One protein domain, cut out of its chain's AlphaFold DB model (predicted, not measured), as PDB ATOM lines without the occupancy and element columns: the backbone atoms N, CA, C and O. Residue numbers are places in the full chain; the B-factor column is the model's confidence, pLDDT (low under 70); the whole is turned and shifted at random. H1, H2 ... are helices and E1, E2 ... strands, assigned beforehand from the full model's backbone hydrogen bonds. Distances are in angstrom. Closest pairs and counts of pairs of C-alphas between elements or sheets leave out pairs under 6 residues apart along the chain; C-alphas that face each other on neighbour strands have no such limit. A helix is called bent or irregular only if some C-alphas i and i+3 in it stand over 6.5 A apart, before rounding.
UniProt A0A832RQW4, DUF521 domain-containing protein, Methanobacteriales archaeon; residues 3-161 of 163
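Overview. This is residues 3 to 161 of the 163 residues of the protein "DUF521 domain-containing protein" of Methanobacteriales archaeon (UniProt A0A832RQW4). A strongly twisted, all-parallel sheet of five strands stands in the middle of a three-layer body, with H3, H4, H5 and H7 over one face and H6 over the other. From this body a wide loop sticks out: residues 16 to 22 and residues 26 to 40, of which 35 to 40 belong to H2, stand free, while H1 before the loop packs on H6. The printed part has 159 residues with seven named helices and five named strands, in the order H1 H2 E1 H3 E2 H4 H5 E3 E4 H6 E5 H7; the sheet's order is E3 E2 E1 E4 E5 and the class is mixed, helices and strands. The whole is compact, with a radius of gyration of the C-alphas of 17.2 A, yet only just elongated, with spans of 53 by 35 by 28 A.

Along the chain. H1, residues 3 to 8, begins at C-alpha 3, (-31.878, 20.982, -11.859). After residues 9 to 34 comes H2, residues 35 to 43, 12.3 A long. E1 is residues 54 to 57, with C-alpha 54 at (-51.435, 11.671, -9.824). H3, residues 64 to 74, is 15.1 A long and E2, residues 82 to 87, is 16.3 A long. H4 is residues 89 to 97, H5 residues 100 to 106 and E3 residues 109 to 113, 13.0 A long. E4 is residues 129 to 132. H6, residues 135 to 144, is 14.3 A long and only just irregular: C-alphas 139 and 142 are 6.9 A apart. E5 is residues 148 to 151, and H7, residues 154 to 159, ends at C-alpha 159, (-47.648, 1.646, -18.237).

Arrangement. H1 touches H6 at a steep tilt of 47 degrees, the same way; their closest C-alphas, of Ala 4 and Lys 136, are 4.5 A apart. H2 is only just not on the sheet, with 4 pairs of C-alphas within 10 A. E1 and E2 are parallel neighbours at 23 degrees, with N 55 and O 82 at 2.8 A, within hydrogen-bond range. On the other side of E1 is E4, at 16 degrees, with N 56 and O 131 at 2.8 A. The edge strands are E3, beside E2 with N 85 and O 110 at 2.9 A, and E5, beside E4 with N 130 and O 148 at 2.8 A. Three strand-helix-strand units, two parallel neighbour strands with helices between, have right-handed crossovers: E1, H3, E2; E2, H4 H5, E3; and E4, H6, E5. H3, at a height over the sheet of 10.2 A, touches H5 at a shallow tilt of 33 degrees, only just short of steep; the closest C-alphas, of Ala 71 and Ile 104, are 5.3 A apart. H3 also touches H4, closest at the C-alphas of Leu 64 and Leu 91, 5.9 A. H4 lies over E3 and stands up from the sheet at 47 degrees. H7, on the same face, is near H3. H6, on the opposite face, lies over E4 and E5 at a height of 8.8 A, along the strands. Every O i to N i+4 pair is within hydrogen-bond range in H1, H2, H3, H4, H5 and H7; in H6 it is 4 of 6.

Size, cuts and confidence. The two C-alphas farthest apart, of Glu 26 and Arg 76, are 53.2 A apart. Without the stretches that stand free, the body has 137 residues and spans 47 by 39 by 25 A. The printed part has no cut. The links from H1 to H2, 26 residues, and from E3 to E4, 15 residues, are long. The mean pLDDT of the printed part is 91.4, and residue 161 is under 70.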
ATOM      1  N   ALA A   3     -30.773  20.704 -12.783       81.44
ATOM      2  CA  ALA A   3     -31.878  20.982 -11.859       81.44
ATOM      3  C   ALA A   3     -31.964  20.003 -10.672       81.44
ATOM      4  O   ALA A   3     -32.398  20.409  -9.603       81.44
ATOM      5  N   ALA A   4     -31.560  18.743 -10.863       84.19
ATOM      6  CA  ALA A   4     -31.546  17.739  -9.802       84.19
ATOM      7  C   ALA A   4     -30.348  17.939  -8.860       84.19
ATOM      8  O   ALA A   4     -30.502  17.877  -7.647       84.19
ATOM      9  N   LEU A   5     -29.171  18.261  -9.414       85.69
ATOM     10  CA  LEU A   5     -27.975  18.581  -8.621       85.69
ATOM     11  C   LEU A   5     -28.200  19.794  -7.717       85.69
ATOM     12  O   LEU A   5     -27.834  19.763  -6.550       85.69
ATOM     13  N   ALA A   6     -28.836  20.839  -8.252       84.44
ATOM     14  CA  ALA A   6     -29.163  22.038  -7.490       84.44
ATOM     15  C   ALA A   6     -30.246  21.802  -6.420       84.44
ATOM     16  O   ALA A   6     -30.325  22.570  -5.467       84.44
ATOM     17  N   SER A   7     -31.100  20.782  -6.580       83.25
ATOM     18  CA  SER A   7     -32.151  20.477  -5.602       83.25
ATOM     19  C   SER A   7     -31.672  19.604  -4.448       83.25
ATOM     20  O   SER A   7     -32.113  19.814  -3.323       83.25
ATOM     21  N   SER A   8     -30.795  18.631  -4.713       81.81
ATOM     22  CA  SER A   8     -30.298  17.699  -3.691       81.81
ATOM     23  C   SER A   8     -28.972  18.131  -3.056       81.81
ATOM     24  O   SER A   8     -28.612  17.621  -1.998       81.81
ATOM     25  N   GLY A   9     -28.242  19.073  -3.662       73.12
ATOM     26  CA  GLY A   9     -26.949  19.534  -3.163       73.12
ATOM     27  C   GLY A   9     -26.700  21.024  -3.383       73.12
ATOM     28  O   GLY A   9     -27.301  21.672  -4.236       73.12
ATOM     29  N   ALA A  10     -25.744  21.578  -2.638       74.94
ATOM     30  CA  ALA A  10     -25.269  22.954  -2.807       74.94
ATOM     31  C   ALA A  10     -24.297  23.089  -4.003       74.94
ATOM     32  O   ALA A  10     -23.255  23.738  -3.906       74.94
ATOM     33  N   ILE A  11     -24.605  22.434  -5.129       82.06
ATOM     34  CA  ILE A  11     -23.754  22.424  -6.324       82.06
ATOM     35  C   ILE A  11     -24.126  23.622  -7.197       82.06
ATOM     36  O   ILE A  11     -25.160  23.633  -7.861       82.06
ATOM     37  N   ALA A  12     -23.255  24.629  -7.212       78.25
ATOM     38  CA  ALA A  12     -23.459  25.838  -8.008       78.25
ATOM     39  C   ALA A  12     -23.185  25.629  -9.509       78.25
ATOM     40  O   ALA A  12     -23.782  26.306 -10.345       78.25
ATOM     41  N   LEU A  13     -22.277  24.711  -9.859       83.00
ATOM     42  CA  LEU A  13     -21.830  24.495 -11.231       83.00
ATOM     43  C   LEU A  13     -21.423  23.036 -11.445       83.00
ATOM     44  O   LEU A  13     -20.819  22.421 -10.572       83.00
ATOM     45  N   TYR A  14     -21.721  22.507 -12.629       84.81
ATOM     46  CA  TYR A  14     -21.175  21.240 -13.101       84.81
ATOM     47  C   TYR A  14     -20.650  21.411 -14.525       84.81
ATOM     48  O   TYR A  14     -21.160  22.227 -15.295       84.81
ATOM     49  N   TYR A  15     -19.633  20.626 -14.862       85.81
ATOM     50  CA  TYR A  15     -19.052  20.558 -16.194       85.81
ATOM     51  C   TYR A  15     -19.362  19.195 -16.815       85.81
ATOM     52  O   TYR A  15     -19.369  18.178 -16.121       85.81
ATOM     53  N   VAL A  16     -19.631  19.181 -18.119       87.19
ATOM     54  CA  VAL A  16     -19.783  17.951 -18.900       87.19
ATOM     55  C   VAL A  16     -18.713  17.963 -19.970       87.19
ATOM     56  O   VAL A  16     -18.664  18.880 -20.789       87.19
ATOM     57  N   GLU A  17     -17.870  16.936 -19.964       84.88
ATOM     58  CA  GLU A  17     -16.802  16.793 -20.942       84.88
ATOM     59  C   GLU A  17     -17.351  16.867 -22.376       84.88
ATOM     60  O   GLU A  17     -18.340  16.219 -22.723       84.88
ATOM     61  N   GLY A  18     -16.720  17.701 -23.206       85.31
ATOM     62  CA  GLY A  18     -17.122  17.913 -24.597       85.31
ATOM     63  C   GLY A  18     -18.233  18.951 -24.808       85.31
ATOM     64  O   GLY A  18     -18.549  19.243 -25.962       85.31
ATOM     65  N   LEU A  19     -18.794  19.546 -23.746       85.44
ATOM     66  CA  LEU A  19     -19.734  20.668 -23.849       85.44
ATOM     67  C   LEU A  19     -19.088  21.991 -23.393       85.44
ATOM     68  O   LEU A  19     -18.396  22.016 -22.379       85.44
ATOM     69  N   PRO A  20     -19.310  23.116 -24.101       81.31
ATOM     70  CA  PRO A  20     -18.837  24.426 -23.655       81.31
ATOM     71  C   PRO A  20     -19.561  24.931 -22.386       81.31
ATOM     72  O   PRO A  20     -20.754  24.660 -22.233       81.31
ATOM     73  N   PRO A  21     -18.911  25.760 -21.544       80.31
ATOM     74  CA  PRO A  21     -17.493  26.108 -21.600       80.31
ATOM     75  C   PRO A  21     -16.627  24.909 -21.201       80.31
ATOM     76  O   PRO A  21     -16.906  24.245 -20.208       80.31
ATOM     77  N   ALA A  22     -15.567  24.658 -21.973       72.44
ATOM     78  CA  ALA A  22     -14.551  23.695 -21.576       72.44
ATOM     79  C   ALA A  22     -13.850  24.208 -20.312       72.44
ATOM     80  O   ALA A  22     -13.447  25.372 -20.263       72.44
ATOM     81  N   ALA A  23     -13.720  23.352 -19.304       72.56
ATOM     82  CA  ALA A  23     -12.939  23.633 -18.111       72.56
ATOM     83  C   ALA A  23     -11.747  22.675 -18.069       72.56
ATOM     84  O   ALA A  23     -11.921  21.458 -18.098       72.56
ATOM     85  N   GLU A  24     -10.538  23.227 -18.001       71.88
ATOM     86  CA  GLU A  24      -9.369  22.476 -17.548       71.88
ATOM     87  C   GLU A  24      -9.379  22.530 -16.021       71.88
ATOM     88  O   GLU A  24      -9.107  23.570 -15.421       71.88
ATOM     89  N   CYS A  25      -9.788  21.434 -15.389       72.00
ATOM     90  CA  CYS A  25      -9.883  21.328 -13.940       72.00
ATOM     91  C   CYS A  25      -9.106  20.109 -13.440       72.00
ATOM     92  O   CYS A  25      -9.220  19.011 -13.988       72.00
ATOM     93  N   GLU A  26      -8.324  20.306 -12.379       78.31
ATOM     94  CA  GLU A  26      -7.760  19.206 -11.604       78.31
ATOM     95  C   GLU A  26      -8.848  18.661 -10.673       78.31
ATOM     96  O   GLU A  26      -9.482  19.409  -9.930       78.31
ATOM     97  N   PHE A  27      -9.106  17.356 -10.749       80.88
ATOM     98  CA  PHE A  27     -10.115  16.699  -9.921       80.88
ATOM     99  C   PHE A  27      -9.470  16.195  -8.630       80.88
ATOM    100  O   PHE A  27      -8.633  15.292  -8.682       80.88
ATOM    101  N   GLU A  28      -9.878  16.752  -7.489       83.94
ATOM    102  CA  GLU A  28      -9.415  16.314  -6.163       83.94
ATOM    103  C   GLU A  28      -9.975  14.935  -5.786       83.94
ATOM    104  O   GLU A  28      -9.279  14.119  -5.182       83.94
ATOM    105  N   GLU A  29     -11.212  14.648  -6.196       87.00
ATOM    106  CA  GLU A  29     -11.907  13.397  -5.911       87.00
ATOM    107  C   GLU A  29     -12.442  12.764  -7.200       87.00
ATOM    108  O   GLU A  29     -12.929  13.443  -8.108       87.00
ATOM    109  N   LYS A  30     -12.340  11.434  -7.286       87.06
ATOM    110  CA  LYS A  30     -12.892  10.640  -8.384       87.06
ATOM    111  C   LYS A  30     -13.762   9.540  -7.811       87.06
ATOM    112  O   LYS A  30     -13.281   8.690  -7.068       87.06
ATOM    113  N   ILE A  31     -15.024   9.538  -8.218       88.69
ATOM    114  CA  ILE A  31     -16.007   8.534  -7.821       88.69
ATOM    115  C   ILE A  31     -16.275   7.637  -9.030       88.69
ATOM    116  O   ILE A  31     -16.482   8.124 -10.142       88.69
ATOM    117  N   SER A  32     -16.255   6.319  -8.830       88.88
ATOM    118  CA  SER A  32     -16.716   5.364  -9.839       88.88
ATOM    119  C   SER A  32     -18.233   5.230  -9.757       88.88
ATOM    120  O   SER A  32     -18.763   4.954  -8.684       88.88
ATOM    121  N   PHE A  33     -18.911   5.380 -10.890       90.31
ATOM    122  CA  PHE A  33     -20.357   5.242 -10.995       90.31
ATOM    123  C   PHE A  33     -20.691   4.086 -11.933       90.31
ATOM    124  O   PHE A  33     -20.202   4.045 -13.065       90.31
ATOM    125  N   ASP A  34     -21.513   3.153 -11.467       93.94
ATOM    126  CA  ASP A  34     -21.976   2.024 -12.262       93.94
ATOM    127  C   ASP A  34     -23.510   1.959 -12.317       93.94
ATOM    128  O   ASP A  34     -24.237   2.771 -11.739       93.94
ATOM    129  N   SER A  35     -24.021   0.977 -13.056       93.19
ATOM    130  CA  SER A  35     -25.459   0.765 -13.226       93.19
ATOM    131  C   SER A  35     -26.179   0.447 -11.913       93.19
ATOM    132  O   SER A  35     -27.381   0.686 -11.810       93.19
ATOM    133  N   ARG A  36     -25.473  -0.127 -10.931       92.75
ATOM    134  CA  ARG A  36     -26.032  -0.436  -9.617       92.75
ATOM    135  C   ARG A  36     -26.154   0.842  -8.799       92.75
ATOM    136  O   ARG A  36     -27.238   1.092  -8.298       92.75
ATOM    137  N   SER A  37     -25.118   1.682  -8.773       92.25
ATOM    138  CA  SER A  37     -25.180   3.015  -8.166       92.25
ATOM    139  C   SER A  37     -26.317   3.846  -8.755       92.25
ATOM    140  O   SER A  37     -27.065   4.460  -8.006       92.25
ATOM    141  N   LEU A  38     -26.499   3.820 -10.085       90.25
ATOM    142  CA  LEU A  38     -27.629   4.502 -10.723       90.25
ATOM    143  C   LEU A  38     -28.964   3.995 -10.191       90.25
ATOM    144  O   LEU A  38     -29.827   4.798  -9.856       90.25
ATOM    145  N   LYS A  39     -29.140   2.672 -10.145       89.81
ATOM    146  CA  LYS A  39     -30.387   2.071  -9.684       89.81
ATOM    147  C   LYS A  39     -30.656   2.412  -8.221       89.81
ATOM    148  O   LYS A  39     -31.747   2.874  -7.924       89.81
ATOM    149  N   ASP A  40     -29.665   2.235  -7.354       91.56
ATOM    150  CA  ASP A  40     -29.789   2.519  -5.926       91.56
ATOM    151  C   ASP A  40     -30.182   3.999  -5.715       91.56
ATOM    152  O   ASP A  40     -31.142   4.285  -5.007       91.56
ATOM    153  N   SER A  41     -29.557   4.940  -6.441       90.12
ATOM    154  CA  SER A  41     -29.945   6.360  -6.405       90.12
ATOM    155  C   SER A  41     -31.341   6.649  -6.971       90.12
ATOM    156  O   SER A  41     -31.979   7.606  -6.545       90.12
ATOM    157  N   MET A  42     -31.821   5.885  -7.957       89.69
ATOM    158  CA  MET A  42     -33.195   6.026  -8.456       89.69
ATOM    159  C   MET A  42     -34.215   5.494  -7.446       89.69
ATOM    160  O   MET A  42     -35.253   6.124  -7.253       89.69
ATOM    161  N   ASP A  43     -33.910   4.368  -6.801       90.75
ATOM    162  CA  ASP A  43     -34.772   3.741  -5.798       90.75
ATOM    163  C   ASP A  43     -34.906   4.657  -4.558       90.75
ATOM    164  O   ASP A  43     -36.003   4.806  -4.024       90.75
ATOM    165  N   GLU A  44     -33.837   5.363  -4.166       93.31
ATOM    166  CA  GLU A  44     -33.836   6.357  -3.074       93.31
ATOM    167  C   GLU A  44     -34.706   7.602  -3.333       93.31
ATOM    168  O   GLU A  44     -35.068   8.302  -2.389       93.31
ATOM    169  N   LEU A  45     -35.052   7.901  -4.592       94.69
ATOM    170  CA  LEU A  45     -35.901   9.051  -4.935       94.69
ATOM    171  C   LEU A  45     -37.396   8.782  -4.718       94.69
ATOM    172  O   LEU A  45     -38.189   9.722  -4.766       94.69
ATOM    173  N   SER A  46     -37.789   7.525  -4.508       96.25
ATOM    174  CA  SER A  46     -39.174   7.167  -4.196       96.25
ATOM    175  C   SER A  46     -39.353   7.056  -2.682       96.25
ATOM    176  O   SER A  46     -38.549   6.423  -2.001       96.25
ATOM    177  N   THR A  47     -40.418   7.646  -2.143       97.00
ATOM    178  CA  THR A  47     -40.733   7.573  -0.702       97.00
ATOM    179  C   THR A  47     -41.659   6.408  -0.367       97.00
ATOM    180  O   THR A  47     -41.674   5.933   0.767       97.00
ATOM    181  N   THR A  48     -42.392   5.901  -1.361       95.44
ATOM    182  CA  THR A  48     -43.307   4.765  -1.236       95.44
ATOM    183  C   THR A  48     -43.234   3.852  -2.464       95.44
ATOM    184  O   THR A  48     -42.688   4.216  -3.503       95.44
ATOM    185  N   ASN A  49     -43.801   2.650  -2.340       93.12
ATOM    186  CA  ASN A  49     -44.098   1.751  -3.462       93.12
ATOM    187  C   ASN A  49     -45.603   1.685  -3.773       93.12
ATOM    188  O   ASN A  49     -46.028   0.864  -4.593       93.12
ATOM    189  N   ASP A  50     -46.410   2.501  -3.094       93.25
ATOM    190  CA  ASP A  50     -47.835   2.609  -3.362       93.25
ATOM    191  C   ASP A  50     -48.087   3.157  -4.762       93.25
ATOM    192  O   ASP A  50     -47.206   3.686  -5.440       93.25
ATOM    193  N   LYS A  51     -49.318   2.980  -5.228       91.19
ATOM    194  CA  LYS A  51     -49.728   3.384  -6.564       91.19
ATOM    195  C   LYS A  51     -50.035   4.896  -6.562       91.19
ATOM    196  O   LYS A  51     -51.059   5.248  -5.988       91.19
ATOM    197  N   PRO A  52     -49.257   5.758  -7.256       94.19
ATOM    198  CA  PRO A  52     -49.640   7.129  -7.570       94.19
ATOM    199  C   PRO A  52     -51.102   7.334  -7.959       94.19
ATOM    200  O   PRO A  52     -51.606   6.611  -8.812       94.19
ATOM    201  N   ASP A  53     -51.763   8.339  -7.406       93.94
ATOM    202  CA  ASP A  53     -53.085   8.808  -7.842       93.94
ATOM    203  C   ASP A  53     -52.982   9.981  -8.836       93.94
ATOM    204  O   ASP A  53     -53.874  10.169  -9.670       93.94
ATOM    205  N   LEU A  54     -51.834  10.663  -8.848       95.56
ATOM    206  CA  LEU A  54     -51.435  11.671  -9.824       95.56
ATOM    207  C   LEU A  54     -50.091  11.313 -10.466       95.56
ATOM    208  O   LEU A  54     -49.125  11.003  -9.779       95.56
ATOM    209  N   ILE A  55     -49.980  11.439 -11.786       96.44
ATOM    210  CA  ILE A  55     -48.694  11.442 -12.493       96.44
ATOM    211  C   ILE A  55     -48.414  12.860 -12.986       96.44
ATOM    212  O   ILE A  55     -49.208  13.436 -13.722       96.44
ATOM    213  N   CYS A  56     -47.263  13.421 -12.631       96.56
ATOM    214  CA  CYS A  56     -46.796  14.714 -13.112       96.56
ATOM    215  C   CYS A  56     -45.551  14.542 -13.984       96.56
ATOM    216  O   CYS A  56     -44.532  14.007 -13.552       96.56
ATOM    217  N   VAL A  57     -45.625  15.041 -15.215       96.44
ATOM    218  CA  VAL A  57     -44.543  14.973 -16.201       96.44
ATOM    219  C   VAL A  57     -44.084  16.386 -16.535       96.44
ATOM    220  O   VAL A  57     -44.903  17.293 -16.718       96.44
ATOM    221  N   GLY A  58     -42.769  16.578 -16.637       91.69
ATOM    222  CA  GLY A  58     -42.194  17.831 -17.120       91.69
ATOM    223  C   GLY A  58     -41.850  18.822 -16.021       91.69
ATOM    224  O   GLY A  58     -42.329  19.950 -16.037       91.69
ATOM    225  N   CYS A  59     -40.976  18.441 -15.090       88.31
ATOM    226  CA  CYS A  59     -40.333  19.385 -14.171       88.31
ATOM    227  C   CYS A  59     -38.878  19.665 -14.611       88.31
ATOM    228  O   CYS A  59     -38.045  18.755 -14.543       88.31
ATOM    229  N   PRO A  60     -38.527  20.911 -15.010       80.56
ATOM    230  CA  PRO A  60     -39.316  22.136 -14.842       80.56
ATOM    231  C   PRO A  60     -40.452  22.323 -15.858       80.56
ATOM    232  O   PRO A  60     -41.503  22.791 -15.442       80.56
ATOM    233  N   HIS A  61     -40.254  21.956 -17.130       91.06
ATOM    234  CA  HIS A  61     -41.270  22.019 -18.189       91.06
ATOM    235  C   HIS A  61     -40.948  21.023 -19.307       91.06
ATOM    236  O   HIS A  61     -39.806  20.976 -19.767       91.06
ATOM    237  N   CYS A  62     -41.952  20.296 -19.803       95.25
ATOM    238  CA  CYS A  62     -41.827  19.500 -21.019       95.25
ATOM    239  C   CYS A  62     -41.535  20.391 -22.227       95.25
ATOM    240  O   CYS A  62     -42.211  21.397 -22.472       95.25
ATOM    241  N   SER A  63     -40.588  19.946 -23.041       95.94
ATOM    242  CA  SER A  63     -40.384  20.413 -24.405       95.94
ATOM    243  C   SER A  63     -41.536  19.984 -25.322       95.94
ATOM    244  O   SER A  63     -42.258  19.019 -25.061       95.94
ATOM    245  N   LEU A  64     -41.664  20.644 -26.477       97.44
ATOM    246  CA  LEU A  64     -42.631  20.234 -27.504       97.44
ATOM    247  C   LEU A  64     -42.374  18.804 -28.014       97.44
ATOM    248  O   LEU A  64     -43.311  18.093 -28.377       97.44
ATOM    249  N   GLY A  65     -41.109  18.372 -28.040       97.69
ATOM    250  CA  GLY A  65     -40.727  17.020 -28.446       97.69
ATOM    251  C   GLY A  65     -41.237  15.954 -27.478       97.69
ATOM    252  O   GLY A  65     -41.788  14.948 -27.926       97.69
ATOM    253  N   GLU A  66     -41.107  16.194 -26.174       97.06
ATOM    254  CA  GLU A  66     -41.634  15.312 -25.125       97.06
ATOM    255  C   GLU A  66     -43.163  15.277 -25.150       97.06
ATOM    256  O   GLU A  66     -43.739  14.190 -25.168       97.06
ATOM    257  N   ILE A  67     -43.820  16.438 -25.288       98.12
ATOM    258  CA  ILE A  67     -45.284  16.527 -25.434       98.12
ATOM    259  C   ILE A  67     -45.763  15.691 -26.624       98.12
ATOM    260  O   ILE A  67     -46.708  14.916 -26.500       98.12
ATOM    261  N   ARG A  68     -45.092  15.794 -27.780       98.12
ATOM    262  CA  ARG A  68     -45.420  14.991 -28.967       98.12
ATOM    263  C   ARG A  68     -45.311  13.491 -28.691       98.12
ATOM    264  O   ARG A  68     -46.192  12.732 -29.099       98.12
ATOM    265  N   LEU A  69     -44.224  13.053 -28.050       97.44
ATOM    266  CA  LEU A  69     -44.005  11.640 -27.724       97.44
ATOM    267  C   LEU A  69     -45.090  11.118 -26.778       97.44
ATOM    268  O   LEU A  69     -45.660  10.055 -27.036       97.44
ATOM    269  N   LEU A  70     -45.408  11.891 -25.742       96.38
ATOM    270  CA  LEU A  70     -46.448  11.582 -24.770       96.38
ATOM    271  C   LEU A  70     -47.831  11.508 -25.437       96.38
ATOM    272  O   LEU A  70     -48.506  10.486 -25.340       96.38
ATOM    273  N   ALA A  71     -48.211  12.526 -26.211       96.94
ATOM    274  CA  ALA A  71     -49.477  12.584 -26.941       96.94
ATOM    275  C   ALA A  71     -49.668  11.383 -27.883       96.94
ATOM    276  O   ALA A  71     -50.718  10.741 -27.907       96.94
ATOM    277  N   HIS A  72     -48.634  11.023 -28.648       96.56
ATOM    278  CA  HIS A  72     -48.692   9.856 -29.535       96.56
ATOM    279  C   HIS A  72     -48.799   8.541 -28.768       96.56
ATOM    280  O   HIS A  72     -49.459   7.609 -29.233       96.56
ATOM    281  N   TYR A  73     -48.157   8.460 -27.605       94.94
ATOM    282  CA  TYR A  73     -48.234   7.291 -26.746       94.94
ATOM    283  C   TYR A  73     -49.613   7.125 -26.093       94.94
ATOM    284  O   TYR A  73     -50.070   5.990 -25.929       94.94
ATOM    285  N   LEU A  74     -50.263   8.234 -25.741       93.94
ATOM    286  CA  LEU A  74     -51.583   8.287 -25.108       93.94
ATOM    287  C   LEU A  74     -52.743   8.168 -26.100       93.94
ATOM    288  O   LEU A  74     -53.860   7.853 -25.699       93.94
ATOM    289  N   ARG A  75     -52.490   8.350 -27.399       93.06
ATOM    290  CA  ARG A  75     -53.510   8.259 -28.448       93.06
ATOM    291  C   ARG A  75     -54.365   6.991 -28.304       93.06
ATOM    292  O   ARG A  75     -53.851   5.874 -28.409       93.06
ATOM    293  N   ARG A  76     -55.683   7.184 -28.159       89.00
ATOM    294  CA  ARG A  76     -56.708   6.132 -27.973       89.00
ATOM    295  C   ARG A  76     -56.556   5.312 -26.684       89.00
ATOM    296  O   ARG A  76     -57.002   4.168 -26.637       89.00
ATOM    297  N   ARG A  77     -55.927   5.870 -25.653       87.62
ATOM    298  CA  ARG A  77     -55.834   5.278 -24.313       87.62
ATOM    299  C   ARG A  77     -56.530   6.190 -23.317       87.62
ATOM    300  O   ARG A  77     -56.534   7.396 -23.515       87.62
ATOM    301  N   LYS A  78     -57.088   5.608 -22.259       88.12
ATOM    302  CA  LYS A  78     -57.565   6.342 -21.087       88.12
ATOM    303  C   LYS A  78     -56.730   5.941 -19.886       88.12
ATOM    304  O   LYS A  78     -56.425   4.756 -19.732       88.12
ATOM    305  N   LEU A  79     -56.349   6.923 -19.087       86.81
ATOM    306  CA  LEU A  79     -55.612   6.703 -17.854       86.81
ATOM    307  C   LEU A  79     -56.583   6.415 -16.708       86.81
ATOM    308  O   LEU A  79     -57.726   6.868 -16.718       86.81
ATOM    309  N   SER A  80     -56.125   5.604 -15.756       85.75
ATOM    310  CA  SER A  80     -56.850   5.308 -14.511       85.75
ATOM    311  C   SER A  80     -56.450   6.221 -13.348       85.75
ATOM    312  O   SER A  80     -57.039   6.116 -12.278       85.75
ATOM    313  N   CYS A  81     -55.458   7.083 -13.562       88.56
ATOM    314  CA  CYS A  81     -54.983   8.109 -12.641       88.56
ATOM    315  C   CYS A  81     -55.002   9.465 -13.347       88.56
ATOM    316  O   CYS A  81     -55.058   9.525 -14.585       88.56
ATOM    317  N   ASP A  82     -54.873  10.531 -12.569       94.06
ATOM    318  CA  ASP A  82     -54.718  11.865 -13.128       94.06
ATOM    319  C   ASP A  82     -53.328  12.012 -13.753       94.06
ATOM    320  O   ASP A  82     -52.345  11.408 -13.314       94.06
ATOM    321  N   LEU A  83     -53.243  12.802 -14.823       96.12
ATOM    322  CA  LEU A  83     -51.984  13.112 -15.494       96.12
ATOM    323  C   LEU A  83     -51.869  14.613 -15.690       96.12
ATOM    324  O   LEU A  83     -52.689  15.213 -16.380       96.12
ATOM    325  N   TRP A  84     -50.807  15.209 -15.169       97.12
ATOM    326  CA  TRP A  84     -50.435  16.589 -15.443       97.12
ATOM    327  C   TRP A  84     -49.201  16.640 -16.328       97.12
ATOM    328  O   TRP A  84     -48.178  16.012 -16.057       97.12
ATOM    329  N   VAL A  85     -49.293  17.437 -17.386       97.38
ATOM    330  CA  VAL A  85     -48.191  17.709 -18.303       97.38
ATOM    331  C   VAL A  85     -47.815  19.172 -18.145       97.38
ATOM    332  O   VAL A  85     -48.475  20.062 -18.689       97.38
ATOM    333  N   CYS A  86     -46.768  19.423 -17.362       96.56
ATOM    334  CA  CYS A  86     -46.284  20.765 -17.080       96.56
ATOM    335  C   CYS A  86     -45.433  21.278 -18.247       96.56
ATOM    336  O   CYS A  86     -44.466  20.645 -18.661       96.56
ATOM    337  N   THR A  87     -45.757  22.449 -18.792       96.69
ATOM    338  CA  THR A  87     -45.005  23.078 -19.892       96.69
ATOM    339  C   THR A  87     -45.117  24.607 -19.835       96.69
ATOM    340  O   THR A  87     -45.760  25.145 -18.940       96.69
ATOM    341  N   SER A  88     -44.469  25.337 -20.741       95.88
ATOM    342  CA  SER A  88     -44.669  26.787 -20.843       95.88
ATOM    343  C   SER A  88     -45.887  27.106 -21.707       95.88
ATOM    344  O   SER A  88     -46.238  26.343 -22.611       95.88
ATOM    345  N   HIS A  89     -46.508  28.263 -21.503       95.50
ATOM    346  CA  HIS A  89     -47.627  28.719 -22.328       95.50
ATOM    347  C   HIS A  89     -47.282  28.748 -23.826       95.50
ATOM    348  O   HIS A  89     -48.089  28.337 -24.661       95.50
ATOM    349  N   ALA A  90     -46.059  29.154 -24.185       96.56
ATOM    350  CA  ALA A  90     -45.608  29.171 -25.577       96.56
ATOM    351  C   ALA A  90     -45.577  27.765 -26.205       96.56
ATOM    352  O   ALA A  90     -46.003  27.582 -27.350       96.56
ATOM    353  N   LEU A  91     -45.098  26.768 -25.454       97.25
ATOM    354  CA  LEU A  91     -45.038  25.382 -25.912       97.25
ATOM    355  C   LEU A  91     -46.412  24.714 -25.892       97.25
ATOM    356  O   LEU A  91     -46.721  23.979 -26.828       97.25
ATOM    357  N   LYS A  92     -47.265  25.032 -24.912       97.56
ATOM    358  CA  LYS A  92     -48.675  24.624 -24.916       97.56
ATOM    359  C   LYS A  92     -49.381  25.140 -26.168       97.56
ATOM    360  O   LYS A  92     -49.973  24.352 -26.892       97.56
ATOM    361  N   ALA A  93     -49.245  26.425 -26.498       97.88
ATOM    362  CA  ALA A  93     -49.853  26.989 -27.702       97.88
ATOM    363  C   ALA A  93     -49.336  26.320 -28.991       97.88
ATOM    364  O   ALA A  93     -50.078  26.174 -29.962       97.88
ATOM    365  N   ALA A  94     -48.062  25.915 -29.027       98.12
ATOM    366  CA  ALA A  94     -47.523  25.132 -30.136       98.12
ATOM    367  C   ALA A  94     -48.119  23.715 -30.187       98.12
ATOM    368  O   ALA A  94     -48.521  23.274 -31.261       98.12
ATOM    369  N   ALA A  95     -48.225  23.036 -29.044       98.19
ATOM    370  CA  ALA A  95     -48.840  21.717 -28.924       98.19
ATOM    371  C   ALA A  95     -50.328  21.728 -29.316       98.19
ATOM    372  O   ALA A  95     -50.759  20.827 -30.036       98.19
ATOM    373  N   ASP A  96     -51.071  22.769 -28.928       98.19
ATOM    374  CA  ASP A  96     -52.475  22.992 -29.292       98.19
ATOM    375  C   ASP A  96     -52.616  23.079 -30.824       98.19
ATOM    376  O   ASP A  96     -53.384  22.337 -31.429       98.19
ATOM    377  N   ARG A  97     -51.794  23.906 -31.494       98.25
ATOM    378  CA  ARG A  97     -51.806  24.030 -32.969       98.25
ATOM    379  C   ARG A  97     -51.473  22.731 -33.705       98.25
ATOM    380  O   ARG A  97     -51.844  22.578 -34.865       98.25
ATOM    381  N   MET A  98     -50.739  21.827 -33.060       98.00
ATOM    382  CA  MET A  98     -50.352  20.530 -33.620       98.00
ATOM    383  C   MET A  98     -51.317  19.397 -33.230       98.00
ATOM    384  O   MET A  98     -51.102  18.259 -33.650       98.00
ATOM    385  N   GLY A  99     -52.354  19.686 -32.433       97.88
ATOM    386  CA  GLY A  99     -53.321  18.706 -31.928       97.88
ATOM    387  C   GLY A  99     -52.755  17.752 -30.870       97.88
ATOM    388  O   GLY A  99     -53.339  16.707 -30.604       97.88
ATOM    389  N   TYR A 100     -51.592  18.049 -30.283       98.44
ATOM    390  CA  TYR A 100     -50.981  17.179 -29.271       98.44
ATOM    391  C   TYR A 100     -51.669  17.301 -27.917       98.44
ATOM    392  O   TYR A 100     -51.860  16.291 -27.243       98.44
ATOM    393  N   SER A 101     -52.067  18.517 -27.543       97.50
ATOM    394  CA  SER A 101     -52.801  18.757 -26.304       97.50
ATOM    395  C   SER A 101     -54.142  18.028 -26.292       97.50
ATOM    396  O   SER A 101     -54.476  17.420 -25.282       97.50
ATOM    397  N   ASP A 102     -54.857  17.999 -27.422       97.25
ATOM    398  CA  ASP A 102     -56.141  17.295 -27.539       97.25
ATOM    399  C   ASP A 102     -55.980  15.799 -27.250       97.25
ATOM    400  O   ASP A 102     -56.729  15.241 -26.458       97.25
ATOM    401  N   LEU A 103     -54.937  15.161 -27.791       97.12
ATOM    402  CA  LEU A 103     -54.646  13.747 -27.520       97.12
ATOM    403  C   LEU A 103     -54.343  13.469 -26.040       97.12
ATOM    404  O   LEU A 103     -54.676  12.398 -25.535       97.12
ATOM    405  N   ILE A 104     -53.689  14.410 -25.351       96.75
ATOM    406  CA  ILE A 104     -53.413  14.304 -23.913       96.75
ATOM    407  C   ILE A 104     -54.722  14.454 -23.129       96.75
ATOM    408  O   ILE A 104     -55.017  13.609 -22.284       96.75
ATOM    409  N   VAL A 105     -55.547  15.449 -23.460       96.44
ATOM    410  CA  VAL A 105     -56.840  15.699 -22.802       96.44
ATOM    411  C   VAL A 105     -57.826  14.552 -23.018       96.44
ATOM    412  O   VAL A 105     -58.456  14.090 -22.071       96.44
ATOM    413  N   GLU A 106     -57.906  14.007 -24.232       95.12
ATOM    414  CA  GLU A 106     -58.731  12.833 -24.552       95.12
ATOM    415  C   GLU A 106     -58.359  11.596 -23.720       95.12
ATOM    416  O   GLU A 106     -59.211  10.736 -23.471       95.12
ATOM    417  N   SER A 107     -57.100  11.505 -23.279       93.19
ATOM    418  CA  SER A 107     -56.630  10.414 -22.422       93.19
ATOM    419  C   SER A 107     -56.945  10.594 -20.935       93.19
ATOM    420  O   SER A 107     -56.715   9.664 -20.158       93.19
ATOM    421  N   GLY A 108     -57.506  11.747 -20.554       91.88
ATOM    422  CA  GLY A 108     -57.745  12.152 -19.167       91.88
ATOM    423  C   GLY A 108     -56.637  13.031 -18.576       91.88
ATOM    424  O   GLY A 108     -56.681  13.336 -17.393       91.88
ATOM    425  N   GLY A 109     -55.643  13.434 -19.374       95.25
ATOM    426  CA  GLY A 109     -54.565  14.310 -18.922       95.25
ATOM    427  C   GLY A 109     -54.923  15.796 -18.966       95.25
ATOM    428  O   GLY A 109     -55.837  16.227 -19.665       95.25
ATOM    429  N   VAL A 110     -54.144  16.607 -18.261       95.69
ATOM    430  CA  VAL A 110     -54.288  18.061 -18.191       95.69
ATOM    431  C   VAL A 110     -52.967  18.718 -18.576       95.69
ATOM    432  O   VAL A 110     -51.900  18.361 -18.077       95.69
ATOM    433  N   MET A 111     -53.039  19.708 -19.464       96.69
ATOM    434  CA  MET A 111     -51.899  20.565 -19.790       96.69
ATOM    435  C   MET A 111     -51.810  21.696 -18.763       96.69
ATOM    436  O   MET A 111     -52.694  22.551 -18.713       96.69
ATOM    437  N   VAL A 112     -50.732  21.727 -17.984       95.38
ATOM    438  CA  VAL A 112     -50.485  22.738 -16.947       95.38
ATOM    439  C   VAL A 112     -49.405  23.695 -17.450       95.38
ATOM    440  O   VAL A 112     -48.278  23.278 -17.710       95.38
ATOM    441  N   SER A 113     -49.737  24.974 -17.635       94.06
ATOM    442  CA  SER A 113     -48.808  25.967 -18.191       94.06
ATOM    443  C   SER A 113     -48.304  26.973 -17.160       94.06
ATOM    444  O   SER A 113     -49.073  27.406 -16.310       94.06
ATOM    445  N   ASP A 114     -47.038  27.381 -17.298       88.81
ATOM    446  CA  ASP A 114     -46.394  28.477 -16.547       88.81
ATOM    447  C   ASP A 114     -46.386  28.309 -15.016       88.81
ATOM    448  O   ASP A 114     -46.225  29.269 -14.266       88.81
ATOM    449  N   THR A 115     -46.495  27.067 -14.547       89.56
ATOM    450  CA  THR A 115     -46.222  26.685 -13.160       89.56
ATOM    451  C   THR A 115     -45.473  25.355 -13.114       89.56
ATOM    452  O   THR A 115     -45.515  24.561 -14.059       89.56
ATOM    453  N   CYS A 116     -44.760  25.121 -12.016       89.31
ATOM    454  CA  CYS A 116     -44.072  23.870 -11.745       89.31
ATOM    455  C   CYS A 116     -44.891  23.063 -10.738       89.31
ATOM    456  O   CYS A 116     -45.303  23.609  -9.723       89.31
ATOM    457  N   MET A 117     -45.036  21.757 -10.970       91.06
ATOM    458  CA  MET A 117     -45.695  20.827 -10.039       91.06
ATOM    459  C   MET A 117     -45.225  20.956  -8.578       91.06
ATOM    460  O   MET A 117     -46.031  20.808  -7.678       91.06
ATOM    461  N   VAL A 118     -43.954  21.306  -8.343       91.69
ATOM    462  CA  VAL A 118     -43.373  21.482  -6.997       91.69
ATOM    463  C   VAL A 118     -43.991  22.648  -6.209       91.69
ATOM    464  O   VAL A 118     -43.930  22.656  -4.988       91.69
ATOM    465  N   VAL A 119     -44.526  23.660  -6.896       90.94
ATOM    466  CA  VAL A 119     -45.158  24.838  -6.267       90.94
ATOM    467  C   VAL A 119     -46.665  24.881  -6.507       90.94
ATOM    468  O   VAL A 119     -47.321  25.864  -6.170       90.94
ATOM    469  N   SER A 120     -47.207  23.840  -7.138       88.94
ATOM    470  CA  SER A 120     -48.647  23.644  -7.225       88.94
ATOM    471  C   SER A 120     -49.151  23.121  -5.877       88.94
ATOM    472  O   SER A 120     -48.446  22.327  -5.260       88.94
ATOM    473  N   PRO A 121     -50.359  23.508  -5.439       88.50
ATOM    474  CA  PRO A 121     -50.927  23.067  -4.165       88.50
ATOM    475  C   PRO A 121     -51.478  21.637  -4.294       88.50
ATOM    476  O   PRO A 121     -52.684  21.422  -4.250       88.50
ATOM    477  N   ILE A 122     -50.609  20.663  -4.572       90.38
ATOM    478  CA  ILE A 122     -50.986  19.258  -4.794       90.38
ATOM    479  C   ILE A 122     -51.679  18.689  -3.548       90.38
ATOM    480  O   ILE A 122     -52.677  17.981  -3.662       90.38
ATOM    481  N   GLU A 123     -51.191  19.071  -2.373       89.69
ATOM    482  CA  GLU A 123     -51.707  18.698  -1.062       89.69
ATOM    483  C   GLU A 123     -53.148  19.159  -0.812       89.69
ATOM    484  O   GLU A 123     -53.937  18.437  -0.202       89.69
ATOM    485  N   ASP A 124     -53.535  20.316  -1.354       92.75
ATOM    486  CA  ASP A 124     -54.891  20.855  -1.213       92.75
ATOM    487  C   ASP A 124     -55.880  20.207  -2.196       92.75
ATOM    488  O   ASP A 124     -57.095  20.388  -2.082       92.75
ATOM    489  N   LEU A 125     -55.371  19.461  -3.182       92.00
ATOM    490  CA  LEU A 125     -56.168  18.803  -4.219       92.00
ATOM    491  C   LEU A 125     -56.514  17.350  -3.873       92.00
ATOM    492  O   LEU A 125     -57.263  16.720  -4.618       92.00
ATOM    493  N   GLY A 126     -56.036  16.848  -2.730       92.44
ATOM    494  CA  GLY A 126     -56.388  15.528  -2.204       92.44
ATOM    495  C   GLY A 126     -55.618  14.363  -2.827       92.44
ATOM    496  O   GLY A 126     -56.094  13.234  -2.742       92.44
ATOM    497  N   PHE A 127     -54.469  14.629  -3.452       94.69
ATOM    498  CA  PHE A 127     -53.552  13.588  -3.916       94.69
ATOM    499  C   PHE A 127     -52.651  13.124  -2.772       94.69
ATOM    500  O   PHE A 127     -52.107  13.949  -2.038       94.69
ATOM    501  N   GLU A 128     -52.471  11.815  -2.640       94.44
ATOM    502  CA  GLU A 128     -51.645  11.205  -1.595       94.44
ATOM    503  C   GLU A 128     -50.285  10.753  -2.137       94.44
ATOM    504  O   GLU A 128     -49.278  10.869  -1.437       94.44
ATOM    505  N   VAL A 129     -50.234  10.275  -3.389       96.12
ATOM    506  CA  VAL A 129     -49.018   9.710  -3.993       96.12
ATOM    507  C   VAL A 129     -48.816  10.246  -5.412       96.12
ATOM    508  O   VAL A 129     -49.605   9.988  -6.320       96.12
ATOM    509  N   VAL A 130     -47.697  10.927  -5.657       96.62
ATOM    510  CA  VAL A 130     -47.393  11.549  -6.951       96.62
ATOM    511  C   VAL A 130     -46.293  10.790  -7.691       96.62
ATOM    512  O   VAL A 130     -45.162  10.665  -7.231       96.62
ATOM    513  N   GLY A 131     -46.592  10.321  -8.898       96.75
ATOM    514  CA  GLY A 131     -45.610   9.775  -9.826       96.75
ATOM    515  C   GLY A 131     -44.905  10.896 -10.584       96.75
ATOM    516  O   GLY A 131     -45.578  11.689 -11.240       96.75
ATOM    517  N   VAL A 132     -43.573  10.966 -10.553       96.88
ATOM    518  CA  VAL A 132     -42.811  12.029 -11.237       96.88
ATOM    519  C   VAL A 132     -41.656  11.503 -12.079       96.88
ATOM    520  O   VAL A 132     -40.950  10.578 -11.691       96.88
ATOM    521  N   ASP A 133     -41.412  12.158 -13.216       95.56
ATOM    522  CA  ASP A 133     -40.312  11.844 -14.141       95.56
ATOM    523  C   ASP A 133     -39.045  12.685 -13.906       95.56
ATOM    524  O   ASP A 133     -38.102  12.676 -14.700       95.56
ATOM    525  N   SER A 134     -39.009  13.433 -12.801       95.06
ATOM    526  CA  SER A 134     -37.957  14.398 -12.498       95.06
ATOM    527  C   SER A 134     -37.417  14.217 -11.089       95.06
ATOM    528  O   SER A 134     -38.138  14.402 -10.112       95.06
ATOM    529  N   ALA A 135     -36.110  13.970 -10.979       93.81
ATOM    530  CA  ALA A 135     -35.427  13.870  -9.690       93.81
ATOM    531  C   ALA A 135     -35.529  15.169  -8.865       93.81
ATOM    532  O   ALA A 135     -35.589  15.120  -7.641       93.81
ATOM    533  N   LYS A 136     -35.628  16.338  -9.521       93.38
ATOM    534  CA  LYS A 136     -35.906  17.613  -8.835       93.38
ATOM    535  C   LYS A 136     -37.273  17.569  -8.149       93.38
ATOM    536  O   LYS A 136     -37.399  17.994  -7.007       93.38
ATOM    537  N   ALA A 137     -38.300  17.122  -8.871       95.44
ATOM    538  CA  ALA A 137     -39.642  17.023  -8.312       95.44
ATOM    539  C   ALA A 137     -39.675  15.999  -7.174       95.44
ATOM    540  O   ALA A 137     -40.176  16.322  -6.103       95.44
ATOM    541  N   ALA A 138     -39.050  14.837  -7.376       96.06
ATOM    542  CA  ALA A 138     -38.983  13.782  -6.373       96.06
ATOM    543  C   ALA A 138     -38.308  14.223  -5.071       96.06
ATOM    544  O   ALA A 138     -38.764  13.874  -3.991       96.06
ATOM    545  N   ASN A 139     -37.284  15.069  -5.166       94.00
ATOM    546  CA  ASN A 139     -36.608  15.615  -3.997       94.00
ATOM    547  C   ASN A 139     -37.435  16.679  -3.248       94.00
ATOM    548  O   ASN A 139     -37.329  16.790  -2.032       94.00
ATOM    549  N   TYR A 140     -38.225  17.500  -3.952       94.38
ATOM    550  CA  TYR A 140     -38.940  18.617  -3.320       94.38
ATOM    551  C   TYR A 140     -40.356  18.288  -2.857       94.38
ATOM    552  O   TYR A 140     -40.750  18.774  -1.802       94.38
ATOM    553  N   ILE A 141     -41.125  17.511  -3.621       95.44
ATOM    554  CA  ILE A 141     -42.553  17.278  -3.347       95.44
ATOM    555  C   ILE A 141     -42.792  16.699  -1.941       95.44
ATOM    556  O   ILE A 141     -43.628  17.267  -1.237       95.44
ATOM    557  N   PRO A 142     -42.037  15.690  -1.456       95.00
ATOM    558  CA  PRO A 142     -42.265  15.154  -0.114       95.00
ATOM    559  C   PRO A 142     -42.065  16.194   0.992       95.00
ATOM    560  O   PRO A 142     -42.799  16.213   1.974       95.00
ATOM    561  N   GLY A 143     -41.089  17.093   0.831       93.62
ATOM    562  CA  GLY A 143     -40.796  18.127   1.823       93.62
ATOM    563  C   GLY A 143     -41.662  19.384   1.706       93.62
ATOM    564  O   GLY A 143     -41.939  20.021   2.717       93.62
ATOM    565  N   MET A 144     -42.058  19.767   0.488       93.50
ATOM    566  CA  MET A 144     -42.798  21.008   0.224       93.50
ATOM    567  C   MET A 144     -44.311  20.814   0.236       93.50
ATOM    568  O   MET A 144     -45.006  21.651   0.798       93.50
ATOM    569  N   CYS A 145     -44.794  19.724  -0.361       93.69
ATOM    570  CA  CYS A 145     -46.217  19.396  -0.444       93.69
ATOM    571  C   CYS A 145     -46.631  18.389   0.642       93.69
ATOM    572  O   CYS A 145     -47.802  18.287   0.970       93.69
ATOM    573  N   GLY A 146     -45.695  17.632   1.228       94.44
ATOM    574  CA  GLY A 146     -46.034  16.653   2.269       94.44
ATOM    575  C   GLY A 146     -46.782  15.421   1.747       94.44
ATOM    576  O   GLY A 146     -47.494  14.782   2.516       94.44
ATOM    577  N   VAL A 147     -46.628  15.106   0.457       95.75
ATOM    578  CA  VAL A 147     -47.222  13.934  -0.204       95.75
ATOM    579  C   VAL A 147     -46.134  12.960  -0.640       95.75
ATOM    580  O   VAL A 147     -44.993  13.360  -0.894       95.75
ATOM    581  N   ASP A 148     -46.481  11.682  -0.741       97.25
ATOM    582  CA  ASP A 148     -45.536  10.654  -1.150       97.25
ATOM    583  C   ASP A 148     -45.215  10.736  -2.646       97.25
ATOM    584  O   ASP A 148     -45.996  11.241  -3.455       97.25
ATOM    585  N   VAL A 149     -44.045  10.224  -3.031       97.06
ATOM    586  CA  VAL A 149     -43.583  10.225  -4.418       97.06
ATOM    587  C   VAL A 149     -43.106   8.854  -4.870       97.06
ATOM    588  O   VAL A 149     -42.397   8.150  -4.151       97.06
ATOM    589  N   VAL A 150     -43.415   8.537  -6.129       96.62
ATOM    590  CA  VAL A 150     -42.756   7.484  -6.909       96.62
ATOM    591  C   VAL A 150     -42.007   8.115  -8.082       96.62
ATOM    592  O   VAL A 150     -42.598   8.814  -8.907       96.62
ATOM    593  N   PHE A 151     -40.706   7.857  -8.187       96.19
ATOM    594  CA  PHE A 151     -39.863   8.360  -9.271       96.19
ATOM    595  C   PHE A 151     -39.552   7.261 -10.294       96.19
ATOM    596  O   PHE A 151     -38.956   6.241  -9.958       96.19
ATOM    597  N   ASP A 152     -39.908   7.477 -11.563       94.75
ATOM    598  CA  ASP A 152     -39.466   6.624 -12.674       94.75
ATOM    599  C   ASP A 152     -39.634   7.351 -14.021       94.75
ATOM    600  O   ASP A 152     -40.159   8.460 -14.106       94.75
ATOM    601  N   ASP A 153     -39.218   6.715 -15.114       93.44
ATOM    602  CA  ASP A 153     -39.517   7.182 -16.466       93.44
ATOM    603  C   ASP A 153     -41.035   7.321 -16.678       93.44
ATOM    604  O   ASP A 153     -41.803   6.393 -16.394       93.44
ATOM    605  N   TRP A 154     -41.472   8.451 -17.251       94.00
ATOM    606  CA  TRP A 154     -42.893   8.755 -17.464       94.00
ATOM    607  C   TRP A 154     -43.639   7.623 -18.180       94.00
ATOM    608  O   TRP A 154     -44.819   7.379 -17.927       94.00
ATOM    609  N   LYS A 155     -42.977   6.893 -19.085       93.12
ATOM    610  CA  LYS A 155     -43.621   5.818 -19.838       93.12
ATOM    611  C   LYS A 155     -43.877   4.620 -18.943       93.12
ATOM    612  O   LYS A 155     -44.922   3.993 -19.104       93.12
ATOM    613  N   LYS A 156     -42.957   4.292 -18.035       92.94
ATOM    614  CA  LYS A 156     -43.155   3.226 -17.045       92.94
ATOM    615  C   LYS A 156     -44.213   3.626 -16.027       92.94
ATOM    616  O   LYS A 156     -45.131   2.834 -15.820       92.94
ATOM    617  N   LEU A 157     -44.152   4.866 -15.528       92.69
ATOM    618  CA  LEU A 157     -45.192   5.433 -14.673       92.69
ATOM    619  C   LEU A 157     -46.556   5.297 -15.336       92.69
ATOM    620  O   LEU A 157     -47.470   4.839 -14.691       92.69
ATOM    621  N   ILE A 158     -46.706   5.565 -16.634       90.75
ATOM    622  CA  ILE A 158     -48.003   5.415 -17.315       90.75
ATOM    623  C   ILE A 158     -48.359   3.947 -17.632       90.75
ATOM    624  O   ILE A 158     -49.538   3.591 -17.666       90.75
ATOM    625  N   ILE A 159     -47.385   3.066 -17.909       84.69
ATOM    626  CA  ILE A 159     -47.648   1.646 -18.237       84.69
ATOM    627  C   ILE A 159     -48.359   0.933 -17.098       84.69
ATOM    628  O   ILE A 159     -49.296   0.186 -17.372       84.69
ATOM    629  N   THR A 160     -47.949   1.195 -15.861       72.44
ATOM    630  CA  THR A 160     -48.529   0.597 -14.651       72.44
ATOM    631  C   THR A 160     -50.021   0.954 -14.468       72.44
ATOM    632  O   THR A 160     -50.721   0.330 -13.677       72.44
ATOM    633  N   TYR A 161     -50.534   1.916 -15.249       65.75
ATOM    634  CA  TYR A 161     -51.854   2.546 -15.104       65.75
ATOM    635  C   TYR A 161     -52.729   2.420 -16.340       65.75
ATOM    636  O   TYR A 161     -53.811   3.018 -16.401       65.75
TER     637      TYR A 161